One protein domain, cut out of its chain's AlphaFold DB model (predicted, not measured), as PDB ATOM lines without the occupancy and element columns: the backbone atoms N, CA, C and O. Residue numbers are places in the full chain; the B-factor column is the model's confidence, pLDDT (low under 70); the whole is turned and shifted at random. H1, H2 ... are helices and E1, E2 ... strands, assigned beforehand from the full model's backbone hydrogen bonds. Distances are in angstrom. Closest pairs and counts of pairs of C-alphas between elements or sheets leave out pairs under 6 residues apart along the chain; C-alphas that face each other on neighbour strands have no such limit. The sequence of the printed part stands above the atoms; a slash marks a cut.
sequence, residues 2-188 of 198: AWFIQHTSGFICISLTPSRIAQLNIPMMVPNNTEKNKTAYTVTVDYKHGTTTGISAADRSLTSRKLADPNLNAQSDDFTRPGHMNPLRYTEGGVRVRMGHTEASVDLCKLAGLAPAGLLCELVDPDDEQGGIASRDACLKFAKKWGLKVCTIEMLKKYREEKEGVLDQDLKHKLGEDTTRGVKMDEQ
ATOM      1  N   ALA A   2     170.287 189.891 134.028       98.31
ATOM      2  CA  ALA A   2     170.843 189.215 135.219       98.31
ATOM      3  C   ALA A   2     170.190 189.670 136.540       98.31
ATOM      4  O   ALA A   2     169.629 188.853 137.259       98.31
ATOM      5  N   TRP A   3     170.150 190.985 136.781       97.00
ATOM      6  CA  TRP A   3     169.444 191.579 137.925       97.00
ATOM      7  C   TRP A   3     167.944 191.235 137.946       97.00
ATOM      8  O   TRP A   3     167.376 190.979 138.998       97.00
ATOM      9  N   PHE A   4     167.308 191.174 136.772       97.12
ATOM     10  CA  PHE A   4     165.886 190.841 136.651       97.12
ATOM     11  C   PHE A   4     165.626 189.407 137.117       97.12
ATOM     12  O   PHE A   4     164.739 189.181 137.923       97.12
ATOM     13  N   ILE A   5     166.462 188.456 136.692       97.25
ATOM     14  CA  ILE A   5     166.389 187.050 137.112       97.25
ATOM     15  C   ILE A   5     166.636 186.909 138.616       97.25
ATOM     16  O   ILE A   5     165.916 186.176 139.275       97.25
ATOM     17  N   GLN A   6     167.626 187.621 139.162       95.12
ATOM     18  CA  GLN A   6     167.996 187.526 140.579       95.12
ATOM     19  C   GLN A   6     166.860 187.915 141.537       95.12
ATOM     20  O   GLN A   6     166.860 187.491 142.690       95.12
ATOM     21  N   HIS A   7     165.917 188.739 141.080       94.94
ATOM     22  CA  HIS A   7     164.851 189.289 141.913       94.94
ATOM     23  C   HIS A   7     163.448 188.887 141.463       94.94
ATOM     24  O   HIS A   7     162.474 189.407 141.983       94.94
ATOM     25  N   THR A   8     163.302 188.002 140.485       97.44
ATOM     26  CA  THR A   8     161.980 187.577 140.007       97.44
ATOM     27  C   THR A   8     161.881 186.063 140.038       97.44
ATOM     28  O   THR A   8     162.849 185.379 140.364       97.44
ATOM     29  N   SER A   9     160.724 185.516 139.668       96.19
ATOM     30  CA  SER A   9     160.536 184.065 139.550       96.19
ATOM     31  C   SER A   9     161.473 183.417 138.518       96.19
ATOM     32  O   SER A   9     161.605 182.196 138.468       96.19
ATOM     33  N   GLY A  10     162.110 184.218 137.655       96.56
ATOM     34  CA  GLY A  10     162.957 183.738 136.568       96.56
ATOM     35  C   GLY A  10     162.167 183.224 135.361       96.56
ATOM     36  O   GLY A  10     162.782 182.939 134.327       96.56
ATOM     37  N   PHE A  11     160.831 183.178 135.446       97.56
ATOM     38  CA  PHE A  11     159.916 182.853 134.351       97.56
ATOM     39  C   PHE A  11     159.721 184.068 133.431       97.56
ATOM     40  O   PHE A  11     158.656 184.679 133.339       97.56
ATOM     41  N   ILE A  12     160.821 184.481 132.796       98.44
ATOM     42  CA  ILE A  12     160.892 185.748 132.068       98.44
ATOM     43  C   ILE A  12     159.981 185.711 130.841       98.44
ATOM     44  O   ILE A  12     160.135 184.868 129.950       98.44
ATOM     45  N   CYS A  13     159.083 186.685 130.773       98.75
ATOM     46  CA  CYS A  13     158.158 186.872 129.673       98.75
ATOM     47  C   CYS A  13     158.480 188.145 128.884       98.75
ATOM     48  O   CYS A  13     159.010 189.115 129.430       98.75
ATOM     49  N   ILE A  14     158.122 188.162 127.599       98.75
ATOM     50  CA  ILE A  14     158.167 189.362 126.754       98.75
ATOM     51  C   ILE A  14     156.843 189.539 126.017       98.75
ATOM     52  O   ILE A  14     156.450 188.712 125.203       98.75
ATOM     53  N   SER A  15     156.137 190.624 126.301       98.69
ATOM     54  CA  SER A  15     154.897 190.969 125.616       98.69
ATOM     55  C   SER A  15     155.199 191.629 124.276       98.69
ATOM     56  O   SER A  15     156.020 192.544 124.213       98.69
ATOM     57  N   LEU A  16     154.554 191.151 123.212       98.44
ATOM     58  CA  LEU A  16     154.741 191.586 121.827       98.44
ATOM     59  C   LEU A  16     153.386 191.873 121.179       98.44
ATOM     60  O   LEU A  16     152.381 191.232 121.500       98.44
ATOM     61  N   THR A  17     153.350 192.804 120.225       97.12
ATOM     62  CA  THR A  17     152.132 193.079 119.449       97.12
ATOM     63  C   THR A  17     151.697 191.857 118.631       97.12
ATOM     64  O   THR A  17     152.547 191.079 118.181       97.12
ATOM     65  N   PRO A  18     150.390 191.694 118.345       95.69
ATOM     66  CA  PRO A  18     149.905 190.665 117.428       95.69
ATOM     67  C   PRO A  18     150.611 190.678 116.069       95.69
ATOM     68  O   PRO A  18     150.926 189.618 115.536       95.69
ATOM     69  N   SER A  19     150.919 191.865 115.536       94.94
ATOM     70  CA  SER A  19     151.657 192.013 114.279       94.94
ATOM     71  C   SER A  19     153.081 191.460 114.362       94.94
ATOM     72  O   SER A  19     153.513 190.772 113.442       94.94
ATOM     73  N   ARG A  20     153.800 191.694 115.469       96.75
ATOM     74  CA  ARG A  20     155.156 191.165 115.664       96.75
ATOM     75  C   ARG A  20     155.151 189.650 115.845       96.75
ATOM     76  O   ARG A  20     155.994 188.969 115.270       96.75
ATOM     77  N   ILE A  21     154.178 189.127 116.591       97.00
ATOM     78  CA  ILE A  21     153.967 187.682 116.748       97.00
ATOM     79  C   ILE A  21     153.694 187.011 115.394       97.00
ATOM     80  O   ILE A  21     154.311 185.992 115.087       97.00
ATOM     81  N   ALA A  22     152.826 187.604 114.567       95.50
ATOM     82  CA  ALA A  22     152.532 187.108 113.225       95.50
ATOM     83  C   ALA A  22     153.754 187.192 112.296       95.50
ATOM     84  O   ALA A  22     154.080 186.216 111.628       95.50
ATOM     85  N   GLN A  23     154.475 188.320 112.304       96.00
ATOM     86  CA  GLN A  23     155.692 188.519 111.509       96.00
ATOM     87  C   GLN A  23     156.761 187.461 111.812       96.00
ATOM     88  O   GLN A  23     157.423 186.966 110.904       96.00
ATOM     89  N   LEU A  24     156.940 187.122 113.090       97.19
ATOM     90  CA  LEU A  24     157.911 186.124 113.527       97.19
ATOM     91  C   LEU A  24     157.354 184.697 113.518       97.19
ATOM     92  O   LEU A  24     158.060 183.784 113.937       97.19
ATOM     93  N   ASN A  25     156.113 184.495 113.066       97.00
ATOM     94  CA  ASN A  25     155.430 183.202 113.046       97.00
ATOM     95  C   ASN A  25     155.581 182.442 114.382       97.00
ATOM     96  O   ASN A  25     156.127 181.336 114.447       97.00
ATOM     97  N   ILE A  26     155.189 183.089 115.485       97.31
ATOM     98  CA  ILE A  26     155.231 182.494 116.830       97.31
ATOM     99  C   ILE A  26     153.799 182.099 117.220       97.31
ATOM    100  O   ILE A  26     153.020 182.956 117.637       97.31
ATOM    101  N   PRO A  27     153.398 180.827 117.063       96.12
ATOM    102  CA  PRO A  27     152.028 180.417 117.351       96.12
ATOM    103  C   PRO A  27     151.724 180.478 118.853       96.12
ATOM    104  O   PRO A  27     152.626 180.413 119.693       96.12
ATOM    105  N   MET A  28     150.435 180.563 119.197       97.00
ATOM    106  CA  MET A  28     149.983 180.387 120.579       97.00
ATOM    107  C   MET A  28     150.442 179.031 121.130       97.00
ATOM    108  O   MET A  28     150.538 178.055 120.387       97.00
ATOM    109  N   MET A  29     150.721 178.967 122.434       97.06
ATOM    110  CA  MET A  29     151.285 177.768 123.063       97.06
ATOM    111  C   MET A  29     150.308 176.587 123.050       97.06
ATOM    112  O   MET A  29     150.716 175.447 122.848       97.06
ATOM    113  N   VAL A  30     149.022 176.862 123.271       94.38
ATOM    114  CA  VAL A  30     147.956 175.858 123.289       94.38
ATOM    115  C   VAL A  30     146.741 176.366 122.512       94.38
ATOM    116  O   VAL A  30     146.467 177.567 122.535       94.38
ATOM    117  N   PRO A  31     145.981 175.474 121.852       89.62
ATOM    118  CA  PRO A  31     144.789 175.862 121.099       89.62
ATOM    119  C   PRO A  31     143.606 176.259 121.998       89.62
ATOM    120  O   PRO A  31     142.767 177.042 121.572       89.62
ATOM    121  N   ASN A  32     143.535 175.741 123.230       90.81
ATOM    122  CA  ASN A  32     142.505 176.074 124.217       90.81
ATOM    123  C   ASN A  32     143.171 176.449 125.546       90.81
ATOM    124  O   ASN A  32     143.744 175.588 126.218       90.81
ATOM    125  N   ASN A  33     143.123 177.729 125.919       90.75
ATOM    126  CA  ASN A  33     143.825 178.222 127.101       90.75
ATOM    127  C   ASN A  33     142.956 178.117 128.366       90.75
ATOM    128  O   ASN A  33     142.035 178.899 128.617       90.75
ATOM    129  N   THR A  34     143.296 177.160 129.223       90.00
ATOM    130  CA  THR A  34     142.588 176.897 130.480       90.00
ATOM    131  C   THR A  34     143.173 177.641 131.684       90.00
ATOM    132  O   THR A  34     142.573 177.590 132.755       90.00
ATOM    133  N   GLU A  35     144.252 178.419 131.518       90.56
ATOM    134  CA  GLU A  35     144.872 179.205 132.595       90.56
ATOM    135  C   GLU A  35     143.867 180.189 133.213       90.56
ATOM    136  O   GLU A  35     142.997 180.725 132.521       90.56
ATOM    137  N   LYS A  36     143.962 180.414 134.526       87.62
ATOM    138  CA  LYS A  36     142.985 181.181 135.309       87.62
ATOM    139  C   LYS A  36     142.844 182.631 134.831       87.62
ATOM    140  O   LYS A  36     141.726 183.109 134.691       87.62
ATOM    141  N   ASN A  37     143.960 183.303 134.555       87.31
ATOM    142  CA  ASN A  37     144.014 184.679 134.048       87.31
ATOM    143  C   ASN A  37     144.038 184.760 132.514       87.31
ATOM    144  O   ASN A  37     144.137 185.859 131.948       87.31
ATOM    145  N   LYS A  38     143.969 183.602 131.844       90.38
ATOM    146  CA  LYS A  38     143.966 183.462 130.387       90.38
ATOM    147  C   LYS A  38     145.142 184.186 129.725       90.38
ATOM    148  O   LYS A  38     144.993 184.815 128.677       90.38
ATOM    149  N   THR A  39     146.313 184.137 130.356       93.56
ATOM    150  CA  THR A  39     147.531 184.780 129.855       93.56
ATOM    151  C   THR A  39     147.882 184.216 128.485       93.56
ATOM    152  O   THR A  39     147.974 183.001 128.308       93.56
ATOM    153  N   ALA A  40     148.047 185.096 127.498       95.19
ATOM    154  CA  ALA A  40     148.201 184.726 126.096       95.19
ATOM    155  C   ALA A  40     149.639 184.277 125.774       95.19
ATOM    156  O   ALA A  40     150.356 184.952 125.035       95.19
ATOM    157  N   TYR A  41     150.055 183.143 126.342       97.25
ATOM    158  CA  TYR A  41     151.352 182.526 126.074       97.25
ATOM    159  C   TYR A  41     151.462 182.027 124.634       97.25
ATOM    160  O   TYR A  41     150.565 181.365 124.106       97.25
ATOM    161  N   THR A  42     152.607 182.301 124.023       98.12
ATOM    162  CA  THR A  42     153.018 181.718 122.744       98.12
ATOM    163  C   THR A  42     154.076 180.644 122.966       98.12
ATOM    164  O   THR A  42     154.568 180.474 124.084       98.12
ATOM    165  N   VAL A  43     154.409 179.888 121.922       98.25
ATOM    166  CA  VAL A  43     155.516 178.926 121.977       98.25
ATOM    167  C   VAL A  43     156.801 179.635 122.416       98.25
ATOM    168  O   VAL A  43     157.108 180.728 121.940       98.25
ATOM    169  N   THR A  44     157.543 179.017 123.337       98.81
ATOM    170  CA  THR A  44     158.801 179.584 123.830       98.81
ATOM    171  C   THR A  44     159.860 179.601 122.736       98.81
ATOM    172  O   THR A  44     159.858 178.762 121.831       98.81
ATOM    173  N   VAL A  45     160.773 180.568 122.807       98.75
ATOM    174  CA  VAL A  45     161.764 180.798 121.752       98.75
ATOM    175  C   VAL A  45     163.131 181.152 122.308       98.75
ATOM    176  O   VAL A  45     163.236 181.760 123.371       98.75
ATOM    177  N   ASP A  46     164.168 180.828 121.542       98.69
ATOM    178  CA  ASP A  46     165.497 181.428 121.651       98.69
ATOM    179  C   ASP A  46     165.949 181.931 120.290       98.69
ATOM    180  O   ASP A  46     165.586 181.378 119.255       98.69
ATOM    181  N   TYR A  47     166.749 182.991 120.277       98.50
ATOM    182  CA  TYR A  47     167.420 183.425 119.061       98.50
ATOM    183  C   TYR A  47     168.585 182.478 118.761       98.50
ATOM    184  O   TYR A  47     169.352 182.153 119.663       98.50
ATOM    185  N   LYS A  48     168.727 182.039 117.509       97.62
ATOM    186  CA  LYS A  48     169.713 181.027 117.085       97.62
ATOM    187  C   LYS A  48     171.150 181.533 117.078       97.62
ATOM    188  O   LYS A  48     172.081 180.756 117.261       97.62
ATOM    189  N   HIS A  49     171.339 182.818 116.793       97.19
ATOM    190  CA  HIS A  49     172.656 183.347 116.440       97.19
ATOM    191  C   HIS A  49     173.290 184.082 117.614       97.19
ATOM    192  O   HIS A  49     172.679 184.974 118.197       97.19
ATOM    193  N   GLY A  50     174.543 183.759 117.939       95.88
ATOM    194  CA  GLY A  50     175.265 184.416 119.036       95.88
ATOM    195  C   GLY A  50     174.735 184.074 120.434       95.88
ATOM    196  O   GLY A  50     175.060 184.773 121.392       95.88
ATOM    197  N   THR A  51     173.923 183.025 120.543       97.50
ATOM    198  CA  THR A  51     173.523 182.378 121.796       97.50
ATOM    199  C   THR A  51     174.222 181.023 121.916       97.50
ATOM    200  O   THR A  51     174.845 180.539 120.968       97.50
ATOM    201  N   THR A  52     174.162 180.427 123.105       97.50
ATOM    202  CA  THR A  52     174.725 179.105 123.395       97.50
ATOM    203  C   THR A  52     173.609 178.142 123.782       97.50
ATOM    204  O   THR A  52     172.990 177.525 122.925       97.50
ATOM    205  N   THR A  53     173.315 178.035 125.073       97.62
ATOM    206  CA  THR A  53     172.225 177.215 125.604       97.62
ATOM    207  C   THR A  53     170.902 177.971 125.661       97.62
ATOM    208  O   THR A  53     169.880 177.355 125.932       97.62
ATOM    209  N   GLY A  54     170.899 179.293 125.459       98.00
ATOM    210  CA  GLY A  54     169.694 180.125 125.494       98.00
ATOM    211  C   GLY A  54     169.323 180.633 126.891       98.00
ATOM    212  O   GLY A  54     168.786 181.729 127.024       98.00
ATOM    213  N   ILE A  55     169.668 179.905 127.960       98.31
ATOM    214  CA  ILE A  55     169.200 180.214 129.327       98.31
ATOM    215  C   ILE A  55     169.985 181.330 130.034       98.31
ATOM    216  O   ILE A  55     169.510 181.925 131.013       98.31
ATOM    217  N   SER A  56     171.197 181.632 129.564       98.50
ATOM    218  CA  SER A  56     172.057 182.633 130.198       98.50
ATOM    219  C   SER A  56     171.384 184.015 130.208       98.50
ATOM    220  O   SER A  56     170.515 184.325 129.391       98.50
ATOM    221  N   ALA A  57     171.780 184.889 131.139       98.62
ATOM    222  CA  ALA A  57     171.269 186.258 131.144       98.62
ATOM    223  C   ALA A  57     171.636 187.018 129.854       98.62
ATOM    224  O   ALA A  57     170.866 187.874 129.414       98.62
ATOM    225  N   ALA A  58     172.790 186.719 129.251       98.69
ATOM    226  CA  ALA A  58     173.223 187.322 127.994       98.69
ATOM    227  C   ALA A  58     172.371 186.820 126.817       98.69
ATOM    228  O   ALA A  58     171.840 187.638 126.065       98.69
ATOM    229  N   ASP A  59     172.162 185.507 126.735       98.69
ATOM    230  CA  ASP A  59     171.392 184.843 125.681       98.69
ATOM    231  C   ASP A  59     169.936 185.318 125.709       98.69
ATOM    232  O   ASP A  59     169.438 185.860 124.722       98.69
ATOM    233  N   ARG A  60     169.286 185.268 126.881       98.75
ATOM    234  CA  ARG A  60     167.922 185.788 127.062       98.75
ATOM    235  C   ARG A  60     167.813 187.276 126.746       98.75
ATOM    236  O   ARG A  60     166.810 187.709 126.180       98.75
ATOM    237  N   SER A  61     168.838 188.080 127.055       98.56
ATOM    238  CA  SER A  61     168.860 189.498 126.657       98.56
ATOM    239  C   SER A  61     168.921 189.665 125.141       98.56
ATOM    240  O   SER A  61     168.243 190.537 124.597       98.56
ATOM    241  N   LEU A  62     169.740 188.863 124.457       98.38
ATOM    242  CA  LEU A  62     169.870 188.904 123.004       98.38
ATOM    243  C   LEU A  62     168.567 188.477 122.325       98.38
ATOM    244  O   LEU A  62     168.066 189.223 121.481       98.38
ATOM    245  N   THR A  63     167.979 187.360 122.761       98.62
ATOM    246  CA  THR A  63     166.660 186.908 122.303       98.62
ATOM    247  C   THR A  63     165.613 188.001 122.505       98.62
ATOM    248  O   THR A  63     164.908 188.353 121.563       98.62
ATOM    249  N   SER A  64     165.568 188.627 123.688       98.31
ATOM    250  CA  SER A  64     164.614 189.708 123.987       98.31
ATOM    251  C   SER A  64     164.748 190.900 123.034       98.31
ATOM    252  O   SER A  64     163.746 191.380 122.514       98.31
ATOM    253  N   ARG A  65     165.978 191.362 122.757       97.94
ATOM    254  CA  ARG A  65     166.213 192.467 121.809       97.94
ATOM    255  C   ARG A  65     165.752 192.107 120.399       97.94
ATOM    256  O   ARG A  65     165.102 192.917 119.747       97.94
ATOM    257  N   LYS A  66     166.060 190.889 119.946       98.19
ATOM    258  CA  LYS A  66     165.692 190.399 118.609       98.19
ATOM    259  C   LYS A  66     164.186 190.202 118.450       98.19
ATOM    260  O   LYS A  66     163.653 190.460 117.375       98.19
ATOM    261  N   LEU A  67     163.488 189.816 119.514       98.19
ATOM    262  CA  LEU A  67     162.026 189.785 119.540       98.19
ATOM    263  C   LEU A  67     161.422 191.195 119.494       98.19
ATOM    264  O   LEU A  67     160.478 191.420 118.738       98.19
ATOM    265  N   ALA A  68     161.978 192.131 120.263       96.94
ATOM    266  CA  ALA A  68     161.418 193.465 120.460       96.94
ATOM    267  C   ALA A  68     161.554 194.397 119.249       96.94
ATOM    268  O   ALA A  68     160.597 195.087 118.902       96.94
ATOM    269  N   ASP A  69     162.735 194.448 118.631       91.00
ATOM    270  CA  ASP A  69     163.062 195.490 117.657       91.00
ATOM    271  C   ASP A  69     162.962 194.972 116.209       91.00
ATOM    272  O   ASP A  69     163.792 194.155 115.784       91.00
ATOM    273  N   PRO A  70     161.974 195.437 115.419       84.44
ATOM    274  CA  PRO A  70     161.846 195.045 114.020       84.44
ATOM    275  C   PRO A  70     163.021 195.526 113.156       84.44
ATOM    276  O   PRO A  70     163.315 194.884 112.150       84.44
ATOM    277  N   ASN A  71     163.742 196.579 113.559       88.19
ATOM    278  CA  ASN A  71     164.885 197.107 112.808       88.19
ATOM    279  C   ASN A  71     166.122 196.201 112.889       88.19
ATOM    280  O   ASN A  71     167.060 196.351 112.110       88.19
ATOM    281  N   LEU A  72     166.132 195.226 113.804       86.56
ATOM    282  CA  LEU A  72     167.212 194.244 113.915       86.56
ATOM    283  C   LEU A  72     167.094 193.092 112.904       86.56
ATOM    284  O   LEU A  72     167.848 192.119 113.029       86.56
ATOM    285  N   ASN A  73     166.160 193.203 111.947       86.94
ATOM    286  CA  ASN A  73     165.934 192.314 110.802       86.94
ATOM    287  C   ASN A  73     165.775 190.825 111.147       86.94
ATOM    288  O   ASN A  73     165.972 189.974 110.285       86.94
ATOM    289  N   ALA A  74     165.399 190.507 112.389       93.06
ATOM    290  CA  ALA A  74     165.163 189.130 112.807       93.06
ATOM    291  C   ALA A  74     163.943 188.548 112.079       93.06
ATOM    292  O   ALA A  74     162.869 189.158 112.085       93.06
ATOM    293  N   GLN A  75     164.126 187.372 111.485       95.00
ATOM    294  CA  GLN A  75     163.104 186.609 110.774       95.00
ATOM    295  C   GLN A  75     162.599 185.444 111.630       95.00
ATOM    296  O   GLN A  75     163.234 185.051 112.609       95.00
ATOM    297  N   SER A  76     161.468 184.848 111.244       95.50
ATOM    298  CA  SER A  76     160.906 183.659 111.911       95.50
ATOM    299  C   SER A  76     161.936 182.535 112.101       95.50
ATOM    300  O   SER A  76     161.983 181.903 113.164       95.50
ATOM    301  N   ASP A  77     162.761 182.304 111.079       97.06
ATOM    302  CA  ASP A  77     163.739 181.217 111.048       97.06
ATOM    303  C   ASP A  77     165.002 181.524 111.850       97.06
ATOM    304  O   ASP A  77     165.822 180.632 112.039       97.06
ATOM    305  N   ASP A  78     165.138 182.730 112.402       97.81
ATOM    306  CA  ASP A  78     166.210 183.049 113.343       97.81
ATOM    307  C   ASP A  78     165.894 182.604 114.775       97.81
ATOM    308  O   ASP A  78     166.739 182.748 115.658       97.81
ATOM    309  N   PHE A  79     164.703 182.050 115.025       98.38
ATOM    310  CA  PHE A  79     164.284 181.591 116.347       98.38
ATOM    311  C   PHE A  79     164.112 180.070 116.399       98.38
ATOM    312  O   PHE A  79     163.501 179.464 115.513       98.38
ATOM    313  N   THR A  80     164.653 179.431 117.436       98.12
ATOM    314  CA  THR A  80     164.316 178.046 117.788       98.12
ATOM    315  C   THR A  80     162.995 178.005 118.543       98.12
ATOM    316  O   THR A  80     162.591 178.984 119.168       98.12
ATOM    317  N   ARG A  81     162.315 176.862 118.459       97.75
ATOM    318  CA  ARG A  81     161.065 176.555 119.158       97.75
ATOM    319  C   ARG A  81     161.162 175.085 119.602       97.75
ATOM    320  O   ARG A  81     161.278 174.239 118.714       97.75
ATOM    321  N   PRO A  82     161.158 174.750 120.907       98.19
ATOM    322  CA  PRO A  82     161.076 175.654 122.059       98.19
ATOM    323  C   PRO A  82     162.368 176.471 122.297       98.19
ATOM    324  O   PRO A  82     163.365 176.323 121.585       98.19
ATOM    325  N   GLY A  83     162.332 177.325 123.322       98.25
ATOM    326  CA  GLY A  83     163.484 178.027 123.901       98.25
ATOM    327  C   GLY A  83     163.198 178.536 125.321       98.25
ATOM    328  O   GLY A  83     162.288 178.030 125.983       98.25
ATOM    329  N   HIS A  84     163.955 179.532 125.792       98.62
ATOM    330  CA  HIS A  84     163.940 179.977 127.196       98.62
ATOM    331  C   HIS A  84     163.306 181.356 127.432       98.62
ATOM    332  O   HIS A  84     163.213 181.800 128.580       98.62
ATOM    333  N   MET A  85     162.862 182.044 126.380       98.62
ATOM    334  CA  MET A  85     162.004 183.223 126.500       98.62
ATOM    335  C   MET A  85     160.544 182.839 126.279       98.62
ATOM    336  O   MET A  85     160.251 182.034 125.397       98.62
ATOM    337  N   ASN A  86     159.634 183.452 127.042       98.62
ATOM    338  CA  ASN A  86     158.189 183.226 126.954       98.62
ATOM    339  C   ASN A  86     157.499 184.439 126.300       98.62
ATOM    340  O   ASN A  86     157.171 185.403 127.003       98.62
ATOM    341  N   PRO A  87     157.292 184.475 124.969       98.62
ATOM    342  CA  PRO A  87     156.604 185.597 124.362       98.62
ATOM    343  C   PRO A  87     155.107 185.543 124.676       98.62
ATOM    344  O   PRO A  87     154.482 184.477 124.659       98.62
ATOM    345  N   LEU A  88     154.528 186.707 124.953       98.50
ATOM    346  CA  LEU A  88     153.109 186.896 125.222       98.50
ATOM    347  C   LEU A  88     152.485 187.741 124.115       98.50
ATOM    348  O   LEU A  88     153.096 188.701 123.639       98.50
ATOM    349  N   ARG A  89     151.243 187.433 123.745       97.50
ATOM    350  CA  ARG A  89     150.493 188.222 122.764       97.50
ATOM    351  C   ARG A  89     149.721 189.353 123.448       97.50
ATOM    352  O   ARG A  89     148.718 189.117 124.119       97.50
ATOM    353  N   TYR A  90     150.165 190.586 123.222       97.19
ATOM    354  CA  TYR A  90     149.493 191.817 123.644       97.19
ATOM    355  C   TYR A  90     148.062 191.906 123.106       97.19
ATOM    356  O   TYR A  90     147.788 191.519 121.968       97.19
ATOM    357  N   THR A  91     147.140 192.432 123.909       94.81
ATOM    358  CA  THR A  91     145.787 192.802 123.470       94.81
ATOM    359  C   THR A  91     145.782 194.211 122.904       94.81
ATOM    360  O   THR A  91     146.094 195.152 123.627       94.81
ATOM    361  N   GLU A  92     145.413 194.374 121.629       94.25
ATOM    362  CA  GLU A  92     145.285 195.710 121.036       94.25
ATOM    363  C   GLU A  92     144.321 196.584 121.847       94.25
ATOM    364  O   GLU A  92     143.303 196.116 122.348       94.25
ATOM    365  N   GLY A  93     144.687 197.851 122.039       94.25
ATOM    366  CA  GLY A  93     144.039 198.747 123.006       94.25
ATOM    367  C   GLY A  93     144.638 198.691 124.418       94.25
ATOM    368  O   GLY A  93     144.486 199.649 125.179       94.25
ATOM    369  N   GLY A  94     145.413 197.657 124.744       96.00
ATOM    370  CA  GLY A  94     146.226 197.566 125.954       96.00
ATOM    371  C   GLY A  94     145.400 197.531 127.233       96.00
ATOM    372  O   GLY A  94     144.335 196.913 127.280       96.00
ATOM    373  N   VAL A  95     145.859 198.236 128.270       96.44
ATOM    374  CA  VAL A  95     145.212 198.224 129.594       96.44
ATOM    375  C   VAL A  95     143.800 198.811 129.591       96.44
ATOM    376  O   VAL A  95     143.039 198.589 130.530       96.44
ATOM    377  N   ARG A  96     143.419 199.528 128.524       94.44
ATOM    378  CA  ARG A  96     142.048 200.018 128.308       94.44
ATOM    379  C   ARG A  96     141.074 198.904 127.905       94.44
ATOM    380  O   ARG A  96     139.871 199.084 128.050       94.44
ATOM    381  N   VAL A  97     141.590 197.770 127.424       93.06
ATOM    382  CA  VAL A  97     140.822 196.577 127.036       93.06
ATOM    383  C   VAL A  97     141.001 195.456 128.054       93.06
ATOM    384  O   VAL A  97     140.017 194.906 128.538       93.06
ATOM    385  N   ARG A  98     142.252 195.129 128.402       92.44
ATOM    386  CA  ARG A  98     142.595 194.075 129.362       92.44
ATOM    387  C   ARG A  98     143.602 194.611 130.368       92.44
ATOM    388  O   ARG A  98     144.732 194.925 130.015       92.44
ATOM    389  N   MET A  99     143.215 194.676 131.638       93.88
ATOM    390  CA  MET A  99     144.049 195.205 132.727       93.88
ATOM    391  C   MET A  99     145.110 194.196 133.208       93.88
ATOM    392  O   MET A  99     145.161 193.855 134.385       93.88
ATOM    393  N   GLY A 100     145.942 193.686 132.297       94.94
ATOM    394  CA  GLY A 100     147.011 192.733 132.599       94.94
ATOM    395  C   GLY A 100     148.414 193.329 132.511       94.94
ATOM    396  O   GLY A 100     148.650 194.332 131.838       94.94
ATOM    397  N   HIS A 101     149.384 192.668 133.152       97.50
ATOM    398  CA  HIS A 101     150.804 193.037 133.055       97.50
ATOM    399  C   HIS A 101     151.346 192.906 131.621       97.50
ATOM    400  O   HIS A 101     152.186 193.702 131.197       97.50
ATOM    401  N   THR A 102     150.827 191.943 130.848       97.75
ATOM    402  CA  THR A 102     151.098 191.802 129.409       97.75
ATOM    403  C   THR A 102     150.809 193.108 128.671       97.75
ATOM    404  O   THR A 102     151.666 193.605 127.941       97.75
ATOM    405  N   GLU A 103     149.637 193.699 128.898       98.12
ATOM    406  CA  GLU A 103     149.243 194.965 128.291       98.12
ATOM    407  C   GLU A 103     150.036 196.146 128.849       98.12
ATOM    408  O   GLU A 103     150.564 196.946 128.078       98.12
ATOM    409  N   ALA A 104     150.178 196.224 130.175       98.44
ATOM    410  CA  ALA A 104     150.868 197.329 130.833       98.44
ATOM    411  C   ALA A 104     152.326 197.470 130.371       98.44
ATOM    412  O   ALA A 104     152.792 198.585 130.139       98.44
ATOM    413  N   SER A 105     153.036 196.351 130.188       98.38
ATOM    414  CA  SER A 105     154.437 196.357 129.753       98.38
ATOM    415  C   SER A 105     154.628 196.984 128.363       98.38
ATOM    416  O   SER A 105     155.511 197.820 128.187       98.38
ATOM    417  N   VAL A 106     153.770 196.653 127.392       98.56
ATOM    418  CA  VAL A 106     153.815 197.231 126.036       98.56
ATOM    419  C   VAL A 106     153.317 198.671 126.029       98.56
ATOM    420  O   VAL A 106     153.894 199.509 125.337       98.56
ATOM    421  N   ASP A 107     152.275 198.980 126.799       98.62
ATOM    422  CA  ASP A 107     151.733 200.335 126.890       98.62
ATOM    423  C   ASP A 107     152.766 201.323 127.449       98.62
ATOM    424  O   ASP A 107     152.923 202.410 126.900       98.62
ATOM    425  N   LEU A 108     153.528 200.932 128.478       98.56
ATOM    426  CA  LEU A 108     154.632 201.743 128.998       98.56
ATOM    427  C   LEU A 108     155.718 201.979 127.940       98.56
ATOM    428  O   LEU A 108     156.178 203.109 127.787       98.56
ATOM    429  N   CYS A 109     156.095 200.952 127.170       98.25
ATOM    430  CA  CYS A 109     157.053 201.103 126.072       98.25
ATOM    431  C   CYS A 109     156.537 202.052 124.980       98.25
ATOM    432  O   CYS A 109     157.282 202.927 124.537       98.25
ATOM    433  N   LYS A 110     155.258 201.941 124.596       97.00
ATOM    434  CA  LYS A 110     154.615 202.843 123.625       97.00
ATOM    435  C   LYS A 110     154.607 204.293 124.119       97.00
ATOM    436  O   LYS A 110     154.996 205.187 123.374       97.00
ATOM    437  N   LEU A 111     154.220 204.531 125.376       97.75
ATOM    438  CA  LEU A 111     154.211 205.872 125.980       97.75
ATOM    439  C   LEU A 111     155.613 206.488 126.089       97.75
ATOM    440  O   LEU A 111     155.752 207.706 126.039       97.75
ATOM    441  N   ALA A 112     156.649 205.655 126.207       97.50
ATOM    442  CA  ALA A 112     158.044 206.084 126.204       97.50
ATOM    443  C   ALA A 112     158.629 206.301 124.791       97.50
ATOM    444  O   ALA A 112     159.808 206.631 124.675       97.50
ATOM    445  N   GLY A 113     157.848 206.102 123.720       96.19
ATOM    446  CA  GLY A 113     158.332 206.208 122.338       96.19
ATOM    447  C   GLY A 113     159.295 205.087 121.926       96.19
ATOM    448  O   GLY A 113     160.086 205.264 121.002       96.19
ATOM    449  N   LEU A 114     159.259 203.947 122.619       96.19
ATOM    450  CA  LEU A 114     160.092 202.778 122.340       96.19
ATOM    451  C   LEU A 114     159.345 201.759 121.470       96.19
ATOM    452  O   LEU A 114     158.131 201.849 121.263       96.19
ATOM    453  N   ALA A 115     160.071 200.746 120.984       95.75
ATOM    454  CA  ALA A 115     159.458 199.599 120.321       95.75
ATOM    455  C   ALA A 115     158.360 198.983 121.219       95.75
ATOM    456  O   ALA A 115     158.565 198.877 122.432       95.75
ATOM    457  N   PRO A 116     157.202 198.569 120.666       96.75
ATOM    458  CA  PRO A 116     156.047 198.110 121.440       96.75
ATOM    459  C   PRO A 116     156.235 196.668 121.948       96.75
ATOM    460  O   PRO A 116     155.490 195.757 121.582       96.75
ATOM    461  N   ALA A 117     157.255 196.468 122.778       98.12
ATOM    462  CA  ALA A 117     157.660 195.187 123.330       98.12
ATOM    463  C   ALA A 117     158.185 195.360 124.760       98.12
ATOM    464  O   ALA A 117     159.145 196.096 124.984       98.12
ATOM    465  N   GLY A 118     157.572 194.670 125.724       98.19
ATOM    466  CA  GLY A 118     157.866 194.843 127.149       98.19
ATOM    467  C   GLY A 118     158.297 193.546 127.829       98.19
ATOM    468  O   GLY A 118     157.587 192.546 127.753       98.19
ATOM    469  N   LEU A 119     159.443 193.557 128.517       98.00
ATOM    470  CA  LEU A 119     159.857 192.462 129.403       98.00
ATOM    471  C   LEU A 119     159.114 192.543 130.740       98.00
ATOM    472  O   LEU A 119     158.989 193.624 131.314       98.00
ATOM    473  N   LEU A 120     158.670 191.396 131.252       98.50
ATOM    474  CA  LEU A 120     157.987 191.283 132.538       98.50
ATOM    475  C   LEU A 120     158.270 189.932 133.209       98.50
ATOM    476  O   LEU A 120     158.520 188.932 132.537       98.50
ATOM    477  N   CYS A 121     158.254 189.930 134.538       98.12
ATOM    478  CA  CYS A 121     158.349 188.749 135.388       98.12
ATOM    479  C   CYS A 121     157.924 189.145 136.809       98.12
ATOM    480  O   CYS A 121     158.156 190.283 137.228       98.12
ATOM    481  N   GLU A 122     157.279 188.238 137.529       96.94
ATOM    482  CA  GLU A 122     156.760 188.486 138.869       96.94
ATOM    483  C   GLU A 122     157.897 188.596 139.887       96.94
ATOM    484  O   GLU A 122     158.811 187.769 139.925       96.94
ATOM    485  N   LEU A 123     157.822 189.621 140.736       97.00
ATOM    486  CA  LEU A 123     158.721 189.805 141.869       97.00
ATOM    487  C   LEU A 123     158.405 188.749 142.935       97.00
ATOM    488  O   LEU A 123     157.298 188.716 143.475       97.00
ATOM    489  N   VAL A 124     159.385 187.904 143.237       94.69
ATOM    490  CA  VAL A 124     159.344 187.020 144.408       94.69
ATOM    491  C   VAL A 124     159.765 187.853 145.612       94.69
ATOM    492  O   VAL A 124     160.686 188.666 145.496       94.69
ATOM    493  N   ASP A 125     159.068 187.712 146.735       94.25
ATOM    494  CA  ASP A 125     159.385 188.458 147.946       94.25
ATOM    495  C   ASP A 125     160.755 188.004 148.477       94.25
ATOM    496  O   ASP A 125     160.898 186.851 148.884       94.25
ATOM    497  N   PRO A 126     161.792 188.866 148.455       86.94
ATOM    498  CA  PRO A 126     163.118 188.472 148.918       86.94
ATOM    499  C   PRO A 126     163.174 188.270 150.437       86.94
ATOM    500  O   PRO A 126     164.167 187.731 150.922       86.94
ATOM    501  N   ASP A 127     162.162 188.746 151.168       89.81
ATOM    502  CA  ASP A 127     162.061 188.618 152.617       89.81
ATOM    503  C   ASP A 127     161.133 187.450 153.031       89.81
ATOM    504  O   ASP A 127     160.968 187.210 154.227       89.81
ATOM    505  N   ASP A 128     160.541 186.715 152.077       91.75
ATOM    506  CA  ASP A 128     159.753 185.501 152.332       91.75
ATOM    507  C   ASP A 128     160.577 184.243 152.025       91.75
ATOM    508  O   ASP A 128     160.797 183.875 150.869       91.75
ATOM    509  N   GLU A 129     160.999 183.536 153.073       90.50
ATOM    510  CA  GLU A 129     161.782 182.300 152.957       90.50
ATOM    511  C   GLU A 129     161.036 181.166 152.232       90.50
ATOM    512  O   GLU A 129     161.672 180.248 151.712       90.50
ATOM    513  N   GLN A 130     159.702 181.224 152.156       91.56
ATOM    514  CA  GLN A 130     158.897 180.250 151.410       91.56
ATOM    515  C   GLN A 130     158.820 180.576 149.909       91.56
ATOM    516  O   GLN A 130     158.263 179.789 149.141       91.56
ATOM    517  N   GLY A 131     159.386 181.708 149.476       86.75
ATOM    518  CA  GLY A 131     159.411 182.124 148.076       86.75
ATOM    519  C   GLY A 131     158.061 182.624 147.560       86.75
ATOM    520  O   GLY A 131     157.754 182.449 146.378       86.75
ATOM    521  N   GLY A 132     157.237 183.220 148.426       91.75
ATOM    522  CA  GLY A 132     155.973 183.832 148.036       91.75
ATOM    523  C   GLY A 132     156.144 184.994 147.055       91.75
ATOM    524  O   GLY A 132     157.208 185.596 146.913       91.75
ATOM    525  N   ILE A 133     155.068 185.330 146.343       93.69
ATOM    526  CA  ILE A 133     155.043 186.504 145.463       93.69
ATOM    527  C   ILE A 133     154.942 187.769 146.314       93.69
ATOM    528  O   ILE A 133     154.124 187.841 147.233       93.69
ATOM    529  N   ALA A 134     155.737 188.783 145.975       95.31
ATOM    530  CA  ALA A 134     155.785 190.033 146.716       95.31
ATOM    531  C   ALA A 134     154.412 190.712 146.788       95.31
ATOM    532  O   ALA A 134     153.764 190.994 145.776       95.31
ATOM    533  N   SER A 135     153.993 191.032 148.011       93.88
ATOM    534  CA  SER A 135     152.818 191.868 148.258       93.88
ATOM    535  C   SER A 135     153.036 193.306 147.763       93.88
ATOM    536  O   SER A 135     154.155 193.717 147.446       93.88
ATOM    537  N   ARG A 136     151.974 194.124 147.752       94.25
ATOM    538  CA  ARG A 136     152.074 195.560 147.430       94.25
ATOM    539  C   ARG A 136     153.138 196.264 148.278       94.25
ATOM    540  O   ARG A 136     153.962 197.003 147.744       94.25
ATOM    541  N   ASP A 137     153.121 196.038 149.587       94.44
ATOM    542  CA  ASP A 137     154.002 196.749 150.513       94.44
ATOM    543  C   ASP A 137     155.454 196.257 150.374       94.44
ATOM    544  O   ASP A 137     156.386 197.067 150.397       94.44
ATOM    545  N   ALA A 138     155.649 194.963 150.090       95.69
ATOM    546  CA  ALA A 138     156.950 194.409 149.714       95.69
ATOM    547  C   ALA A 138     157.470 195.013 148.397       95.69
ATOM    548  O   ALA A 138     158.630 195.419 148.324       95.69
ATOM    549  N   CYS A 139     156.610 195.185 147.384       97.00
ATOM    550  CA  CYS A 139     156.973 195.847 146.128       97.00
ATOM    551  C   CYS A 139     157.407 197.304 146.354       97.00
ATOM    552  O   CYS A 139     158.405 197.745 145.783       97.00
ATOM    553  N   LEU A 140     156.704 198.055 147.211       97.12
ATOM    554  CA  LEU A 140     157.065 199.435 147.564       97.12
ATOM    555  C   LEU A 140     158.408 199.502 148.306       97.12
ATOM    556  O   LEU A 140     159.255 200.341 147.982       97.12
ATOM    557  N   LYS A 141     158.638 198.597 149.267       96.75
ATOM    558  CA  LYS A 141     159.916 198.470 149.986       96.75
ATOM    559  C   LYS A 141     161.059 198.136 149.023       96.75
ATOM    560  O   LYS A 141     162.101 198.795 149.049       96.75
ATOM    561  N   PHE A 142     160.848 197.153 148.152       96.94
ATOM    562  CA  PHE A 142     161.812 196.727 147.144       96.94
ATOM    563  C   PHE A 142     162.147 197.864 146.173       96.94
ATOM    564  O   PHE A 142     163.319 198.154 145.928       96.94
ATOM    565  N   ALA A 143     161.134 198.574 145.676       97.69
ATOM    566  CA  ALA A 143     161.334 199.697 144.774       97.69
ATOM    567  C   ALA A 143     162.121 200.837 145.431       97.69
ATOM    568  O   ALA A 143     163.037 201.375 144.812       97.69
ATOM    569  N   LYS A 144     161.844 201.156 146.703       97.81
ATOM    570  CA  LYS A 144     162.628 202.139 147.466       97.81
ATOM    571  C   LYS A 144     164.095 201.719 147.594       97.81
ATOM    572  O   LYS A 144     164.971 202.554 147.393       97.81
ATOM    573  N   LYS A 145     164.360 200.442 147.896       97.00
ATOM    574  CA  LYS A 145     165.722 199.888 148.010       97.00
ATOM    575  C   LYS A 145     166.522 200.043 146.711       97.00
ATOM    576  O   LYS A 145     167.701 200.368 146.772       97.00
ATOM    577  N   TRP A 146     165.887 199.824 145.561       97.31
ATOM    578  CA  TRP A 146     166.549 199.821 144.249       97.31
ATOM    579  C   TRP A 146     166.360 201.106 143.430       97.31
ATOM    580  O   TRP A 146     166.794 201.168 142.283       97.31
ATOM    581  N   GLY A 147     165.712 202.135 143.988       97.94
ATOM    582  CA  GLY A 147     165.455 203.397 143.286       97.94
ATOM    583  C   GLY A 147     164.466 203.280 142.117       97.94
ATOM    584  O   GLY A 147     164.518 204.079 141.183       97.94
ATOM    585  N   LEU A 148     163.567 202.294 142.149       98.00
ATOM    586  CA  LEU A 148     162.586 202.037 141.094       98.00
ATOM    587  C   LEU A 148     161.300 202.837 141.315       98.00
ATOM    588  O   LEU A 148     160.931 203.182 142.439       98.00
ATOM    589  N   LYS A 149     160.589 203.116 140.223       97.88
ATOM    590  CA  LYS A 149     159.239 203.682 140.274       97.88
ATOM    591  C   LYS A 149     158.211 202.560 140.375       97.88
ATOM    592  O   LYS A 149     158.398 201.494 139.797       97.88
ATOM    593  N   VAL A 150     157.122 202.833 141.085       97.06
ATOM    594  CA  VAL A 150     155.968 201.937 141.205       97.06
ATOM    595  C   VAL A 150     154.733 202.693 140.744       97.06
ATOM    596  O   VAL A 150     154.542 203.854 141.102       97.06
ATOM    597  N   CYS A 151     153.904 202.031 139.949       97.19
ATOM    598  CA  CYS A 151     152.587 202.500 139.547       97.19
ATOM    599  C   CYS A 151     151.611 201.323 139.562       97.19
ATOM    600  O   CYS A 151     152.023 200.174 139.733       97.19
ATOM    601  N   THR A 152     150.326 201.599 139.354       97.38
ATOM    602  CA  THR A 152     149.313 200.552 139.189       97.38
ATOM    603  C   THR A 152     148.779 200.520 137.762       97.38
ATOM    604  O   THR A 152     148.902 201.493 137.008       97.38
ATOM    605  N   ILE A 153     148.172 199.396 137.379       97.31
ATOM    606  CA  ILE A 153     147.514 199.265 136.075       97.31
ATOM    607  C   ILE A 153     146.320 200.228 135.987       97.31
ATOM    608  O   ILE A 153     146.094 200.804 134.923       97.31
ATOM    609  N   GLU A 154     145.609 200.488 137.093       96.50
ATOM    610  CA  GLU A 154     144.545 201.502 137.134       96.50
ATOM    611  C   GLU A 154     145.084 202.899 136.807       96.50
ATOM    612  O   GLU A 154     144.478 203.615 136.010       96.50
ATOM    613  N   MET A 155     146.234 203.283 137.378       97.50
ATOM    614  CA  MET A 155     146.864 204.578 137.093       97.50
ATOM    615  C   MET A 155     147.247 204.702 135.618       97.50
ATOM    616  O   MET A 155     146.990 205.735 135.002       97.50
ATOM    617  N   LEU A 156     147.833 203.647 135.043       98.25
ATOM    618  CA  LEU A 156     148.204 203.623 133.629       98.25
ATOM    619  C   LEU A 156     146.970 203.709 132.722       98.25
ATOM    620  O   LEU A 156     146.969 204.485 131.768       98.25
ATOM    621  N   LYS A 157     145.902 202.962 133.034       96.50
ATOM    622  CA  LYS A 157     144.633 203.020 132.295       96.50
ATOM    623  C   LYS A 157     144.051 204.426 132.321       96.50
ATOM    624  O   LYS A 157     143.777 204.973 131.257       96.50
ATOM    625  N   LYS A 158     143.948 205.023 133.511       97.19
ATOM    626  CA  LYS A 158     143.455 206.391 133.693       97.19
ATOM    627  C   LYS A 158     144.281 207.397 132.891       97.19
ATOM    628  O   LYS A 158     143.716 208.178 132.136       97.19
ATOM    629  N   TYR A 159     145.609 207.329 132.988       97.88
ATOM    630  CA  TYR A 159     146.503 208.203 132.226       97.88
ATOM    631  C   TYR A 159     146.264 208.088 130.713       97.88
ATOM    632  O   TYR A 159     146.162 209.099 130.019       97.88
ATOM    633  N   ARG A 160     146.139 206.862 130.190       96.75
ATOM    634  CA  ARG A 160     145.870 206.639 128.763       96.75
ATOM    635  C   ARG A 160     144.489 207.134 128.348       96.75
ATOM    636  O   ARG A 160     144.370 207.710 127.279       96.75
ATOM    637  N   GLU A 161     143.456 206.946 129.164       95.44
ATOM    638  CA  GLU A 161     142.110 207.471 128.885       95.44
ATOM    639  C   GLU A 161     142.090 209.005 128.846       95.44
ATOM    640  O   GLU A 161     141.494 209.587 127.944       95.44
ATOM    641  N   GLU A 162     142.803 209.663 129.761       96.56
ATOM    642  CA  GLU A 162     142.932 211.125 129.790       96.56
ATOM    643  C   GLU A 162     143.710 211.681 128.586       96.56
ATOM    644  O   GLU A 162     143.424 212.785 128.125       96.56
ATOM    645  N   LYS A 163     144.705 210.941 128.075       96.00
ATOM    646  CA  LYS A 163     145.570 211.386 126.966       96.00
ATOM    647  C   LYS A 163     145.085 210.980 125.581       96.00
ATOM    648  O   LYS A 163     145.283 211.731 124.633       96.00
ATOM    649  N   GLU A 164     144.498 209.798 125.459       94.69
ATOM    650  CA  GLU A 164     144.123 209.181 124.183       94.69
ATOM    651  C   GLU A 164     142.603 209.183 123.956       94.69
ATOM    652  O   GLU A 164     142.147 208.819 122.875       94.69
ATOM    653  N   GLY A 165     141.811 209.575 124.960       91.88
ATOM    654  CA  GLY A 165     140.359 209.637 124.874       91.88
ATOM    655  C   GLY A 165     139.682 208.266 124.783       91.88
ATOM    656  O   GLY A 165     140.195 207.234 125.239       91.88
ATOM    657  N   VAL A 166     138.478 208.273 124.205       87.44
ATOM    658  CA  VAL A 166     137.619 207.089 124.081       87.44
ATOM    659  C   VAL A 166     138.277 206.053 123.169       87.44
ATOM    660  O   VAL A 166     138.787 206.375 122.099       87.44
ATOM    661  N   LEU A 167     138.254 204.790 123.595       88.94
ATOM    662  CA  LEU A 167     138.735 203.679 122.779       88.94
ATOM    663  C   LEU A 167     137.891 203.544 121.502       88.94
ATOM    664  O   LEU A 167     136.661 203.500 121.584       88.94
ATOM    665  N   ASP A 168     138.568 203.408 120.363       88.19
ATOM    666  CA  ASP A 168     137.963 203.175 119.051       88.19
ATOM    667  C   ASP A 168     136.956 202.006 119.084       88.19
ATOM    668  O   ASP A 168     137.250 200.920 119.599       88.19
ATOM    669  N   GLN A 169     135.748 202.233 118.561       83.50
ATOM    670  CA  GLN A 169     134.700 201.213 118.523       83.50
ATOM    671  C   GLN A 169     135.013 200.098 117.524       83.50
ATOM    672  O   GLN A 169     134.713 198.937 117.814       83.50
ATOM    673  N   ASP A 170     135.692 200.408 116.419       88.38
ATOM    674  CA  ASP A 170     136.068 199.410 115.414       88.38
ATOM    675  C   ASP A 170     137.056 198.394 115.993       88.38
ATOM    676  O   ASP A 170     137.015 197.199 115.683       88.38
ATOM    677  N   LEU A 171     137.927 198.851 116.896       87.56
ATOM    678  CA  LEU A 171     138.833 197.974 117.626       87.56
ATOM    679  C   LEU A 171     138.067 196.993 118.526       87.56
ATOM    680  O   LEU A 171     138.424 195.817 118.579       87.56
ATOM    681  N   LYS A 172     137.005 197.441 119.208       79.31
ATOM    682  CA  LYS A 172     136.194 196.559 120.066       79.31
ATOM    683  C   LYS A 172     135.550 195.431 119.265       79.31
ATOM    684  O   LYS A 172     135.568 194.293 119.723       79.31
ATOM    685  N   HIS A 173     135.036 195.741 118.075       82.31
ATOM    686  CA  HIS A 173     134.468 194.737 117.177       82.31
ATOM    687  C   HIS A 173     135.518 193.695 116.772       82.31
ATOM    688  O   HIS A 173     135.327 192.505 117.003       82.31
ATOM    689  N   LYS A 174     136.675 194.147 116.266       85.44
ATOM    690  CA  LYS A 174     137.780 193.266 115.843       85.44
ATOM    691  C   LYS A 174     138.265 192.339 116.959       85.44
ATOM    692  O   LYS A 174     138.589 191.185 116.707       85.44
ATOM    693  N   LEU A 175     138.325 192.838 118.192       85.19
ATOM    694  CA  LEU A 175     138.719 192.038 119.353       85.19
ATOM    695  C   LEU A 175     137.689 190.955 119.703       85.19
ATOM    696  O   LEU A 175     138.082 189.883 120.155       85.19
ATOM    697  N   GLY A 176     136.397 191.212 119.490       79.44
ATOM    698  CA  GLY A 176     135.336 190.224 119.705       79.44
ATOM    699  C   GLY A 176     135.422 189.016 118.764       79.44
ATOM    700  O   GLY A 176     134.974 187.930 119.122       79.44
ATOM    701  N   GLU A 177     136.043 189.189 117.597       82.62
ATOM    702  CA  GLU A 177     136.223 188.150 116.574       82.62
ATOM    703  C   GLU A 177     137.578 187.418 116.677       82.62
ATOM    704  O   GLU A 177     137.843 186.480 115.923       82.62
ATOM    705  N   ASP A 178     138.456 187.823 117.604       82.12
ATOM    706  CA  ASP A 178     139.794 187.244 117.746       82.12
ATOM    707  C   ASP A 178     139.746 185.833 118.352       82.12
ATOM    708  O   ASP A 178     139.748 185.642 119.568       82.12
ATOM    709  N   THR A 179     139.767 184.822 117.485       79.75
ATOM    710  CA  THR A 179     139.813 183.400 117.868       79.75
ATOM    711  C   THR A 179     141.232 182.871 118.074       79.75
ATOM    712  O   THR A 179     141.418 181.776 118.606       79.75
ATOM    713  N   THR A 180     142.258 183.643 117.701       80.31
ATOM    714  CA  THR A 180     143.646 183.154 117.674       80.31
ATOM    715  C   THR A 180     144.211 182.891 119.063       80.31
ATOM    716  O   THR A 180     145.124 182.088 119.197       80.31
ATOM    717  N   ARG A 181     143.657 183.528 120.104       81.44
ATOM    718  CA  ARG A 181     144.094 183.412 121.508       81.44
ATOM    719  C   ARG A 181     143.724 182.083 122.165       81.44
ATOM    720  O   ARG A 181     144.207 181.812 123.264       81.44
ATOM    721  N   GLY A 182     142.836 181.308 121.540       78.44
ATOM    722  CA  GLY A 182     142.273 180.083 122.107       78.44
ATOM    723  C   GLY A 182     141.240 180.309 123.217       78.44
ATOM    724  O   GLY A 182     140.866 179.345 123.876       78.44
ATOM    725  N   VAL A 183     140.818 181.562 123.449       79.88
ATOM    726  CA  VAL A 183     139.825 182.007 124.450       79.88
ATOM    727  C   VAL A 183     139.149 183.289 123.963       79.88
ATOM    728  O   VAL A 183     139.780 184.077 123.254       79.88
ATOM    729  N   LYS A 184     137.895 183.528 124.362       81.31
ATOM    730  CA  LYS A 184     137.193 184.776 124.032       81.31
ATOM    731  C   LYS A 184     137.694 185.942 124.884       81.31
ATOM    732  O   LYS A 184     138.154 185.757 126.011       81.31
ATOM    733  N   MET A 185     137.594 187.162 124.359       80.62
ATOM    734  CA  MET A 185     138.098 188.357 125.046       80.62
ATOM    735  C   MET A 185     137.358 188.689 126.349       80.62
ATOM    736  O   MET A 185     137.982 189.151 127.301       80.62
ATOM    737  N   ASP A 186     136.056 188.436 126.425       79.44
ATOM    738  CA  ASP A 186     135.237 188.627 127.630       79.44
ATOM    739  C   ASP A 186     135.566 187.628 128.755       79.44
ATOM    740  O   ASP A 186     135.344 187.923 129.935       79.44
ATOM    741  N   GLU A 187     136.160 186.487 128.402       78.62
ATOM    742  CA  GLU A 187     136.674 185.476 129.329       78.62
ATOM    743  C   GLU A 187     138.085 185.816 129.859       78.62
ATOM    744  O   GLU A 187     138.494 185.287 130.895       78.62
ATOM    745  N   GLN A 188     138.831 186.728 129.214       73.81
ATOM    746  CA  GLN A 188     140.184 187.142 129.627       73.81
ATOM    747  C   GLN A 188     140.177 188.187 130.757       73.81
ATOM    748  O   GLN A 188     140.713 189.290 130.618       73.81
TER     749      GLN A 188
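This is residues 2 to 188 of the 198 residues of the protein "Probable RIB3-3,4-dihydroxy-2-butanone 4-phosphate synthase" of Melanopsichium pennsylvanicum 4 (UniProt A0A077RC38). A small, strongly twisted sheet of four strands, curled like part of a barrel, forms the core, with H3 on one of its faces and H4 on the opposite face. H5, H6 and H7 follow one another off the sheet, apart from each other, and long stretches with no named element run between and after the parts. The printed part has 187 residues with seven named helices and four named strands, in the order H1 E1 H2 E2 H3 E3 H4 E4 H5 H6 H7; the sheet runs E2 E3 E1 E4 and is mixed. The class is mixed, helices and strands, with 87 residues, under half, in named elements. The whole is compact, with a radius of gyration of the C-alphas of 16.9 A, and rounded, with spans of 46 by 41 by 34 A.

H1, residues 2 to 6, and H3, residues 57 to 68, only just touch, with 3 pairs of C-alphas within 8 A; the closest are those of Ala 2 and Ala 57, 5.1 A apart. E1, residues 13 to 16, is an inner strand, and its antiparallel neighbour is the edge strand E4, residues 117 to 120; N 13 and O 120 are 2.9 A apart, N 15 and O 118 2.8 A, both within hydrogen-bond range. E3, residues 79 to 89, is the parallel neighbour of E1, with N 88 and O 14 within hydrogen-bond range at 2.8 A. H2, residues 18 to 23, is on the sheet, at a height over the sheet of 8.1 A, and lies over none of the strands, though only just: 2 of its C-alphas fall on E3 and 2 on E1. The other edge strand, E2, residues 45 to 47, is antiparallel to E3, with N 80 and O 46 within hydrogen-bond range at 2.8 A. E3 bends by 105 degrees at residue 84 and its pairing is staggered: residues 79 to 85 pair with E2 and residues 86 to 89 with E1. H3 is on the sheet; its closest C-alphas to E2 are those of Thr 63 and Tyr 47, 4.8 A apart. H4, residues 101 to 111, is on the opposite face from H3 at a height over the sheet of 6.1 A, over E4 and, only just, over E1 with 3 C-alphas; it runs slantwise to the strands, at 47 degrees to E4 on the local plane. H5, residues 136 to 146, touches no helix. H6, residues 153 to 164, and H4 only just touch, and only at their ends, with 3 pairs of C-alphas within 8 A; the closest are those of Ile 153 and Ala 104, 6.5 A apart. H7, residues 169 to 176, touches no helix. Every O i to N i+4 pair is within hydrogen-bond range in H1, H2, H3, H5, H6 and H7; in H4 6 of 7 are.

H1 begins at C-alpha 2 (170.843, 189.215, 135.219). E1, H2 and E2 follow, and H3 measures 16.2 A from first to last C-alpha. E3 measures 16.6 A and ends at C-alpha 89 (150.493, 188.222, 122.764). H4 measures 15.0 A, and E4 comes after it. H5 measures 15.4 A, H6 15.9 A and H7 11.1 A, the last ending at C-alpha 176 (135.336, 190.224, 119.705).

The C-alphas farthest apart, those of Glu 129 and Asp 170, are 48.6 A apart. The printed part has no cut. The links H2 to E2, E3 to H4 and E4 to H5 are long. No printed residue has a pLDDT under 70; the mean of the printed part is 94.3, and that of H7 is 84.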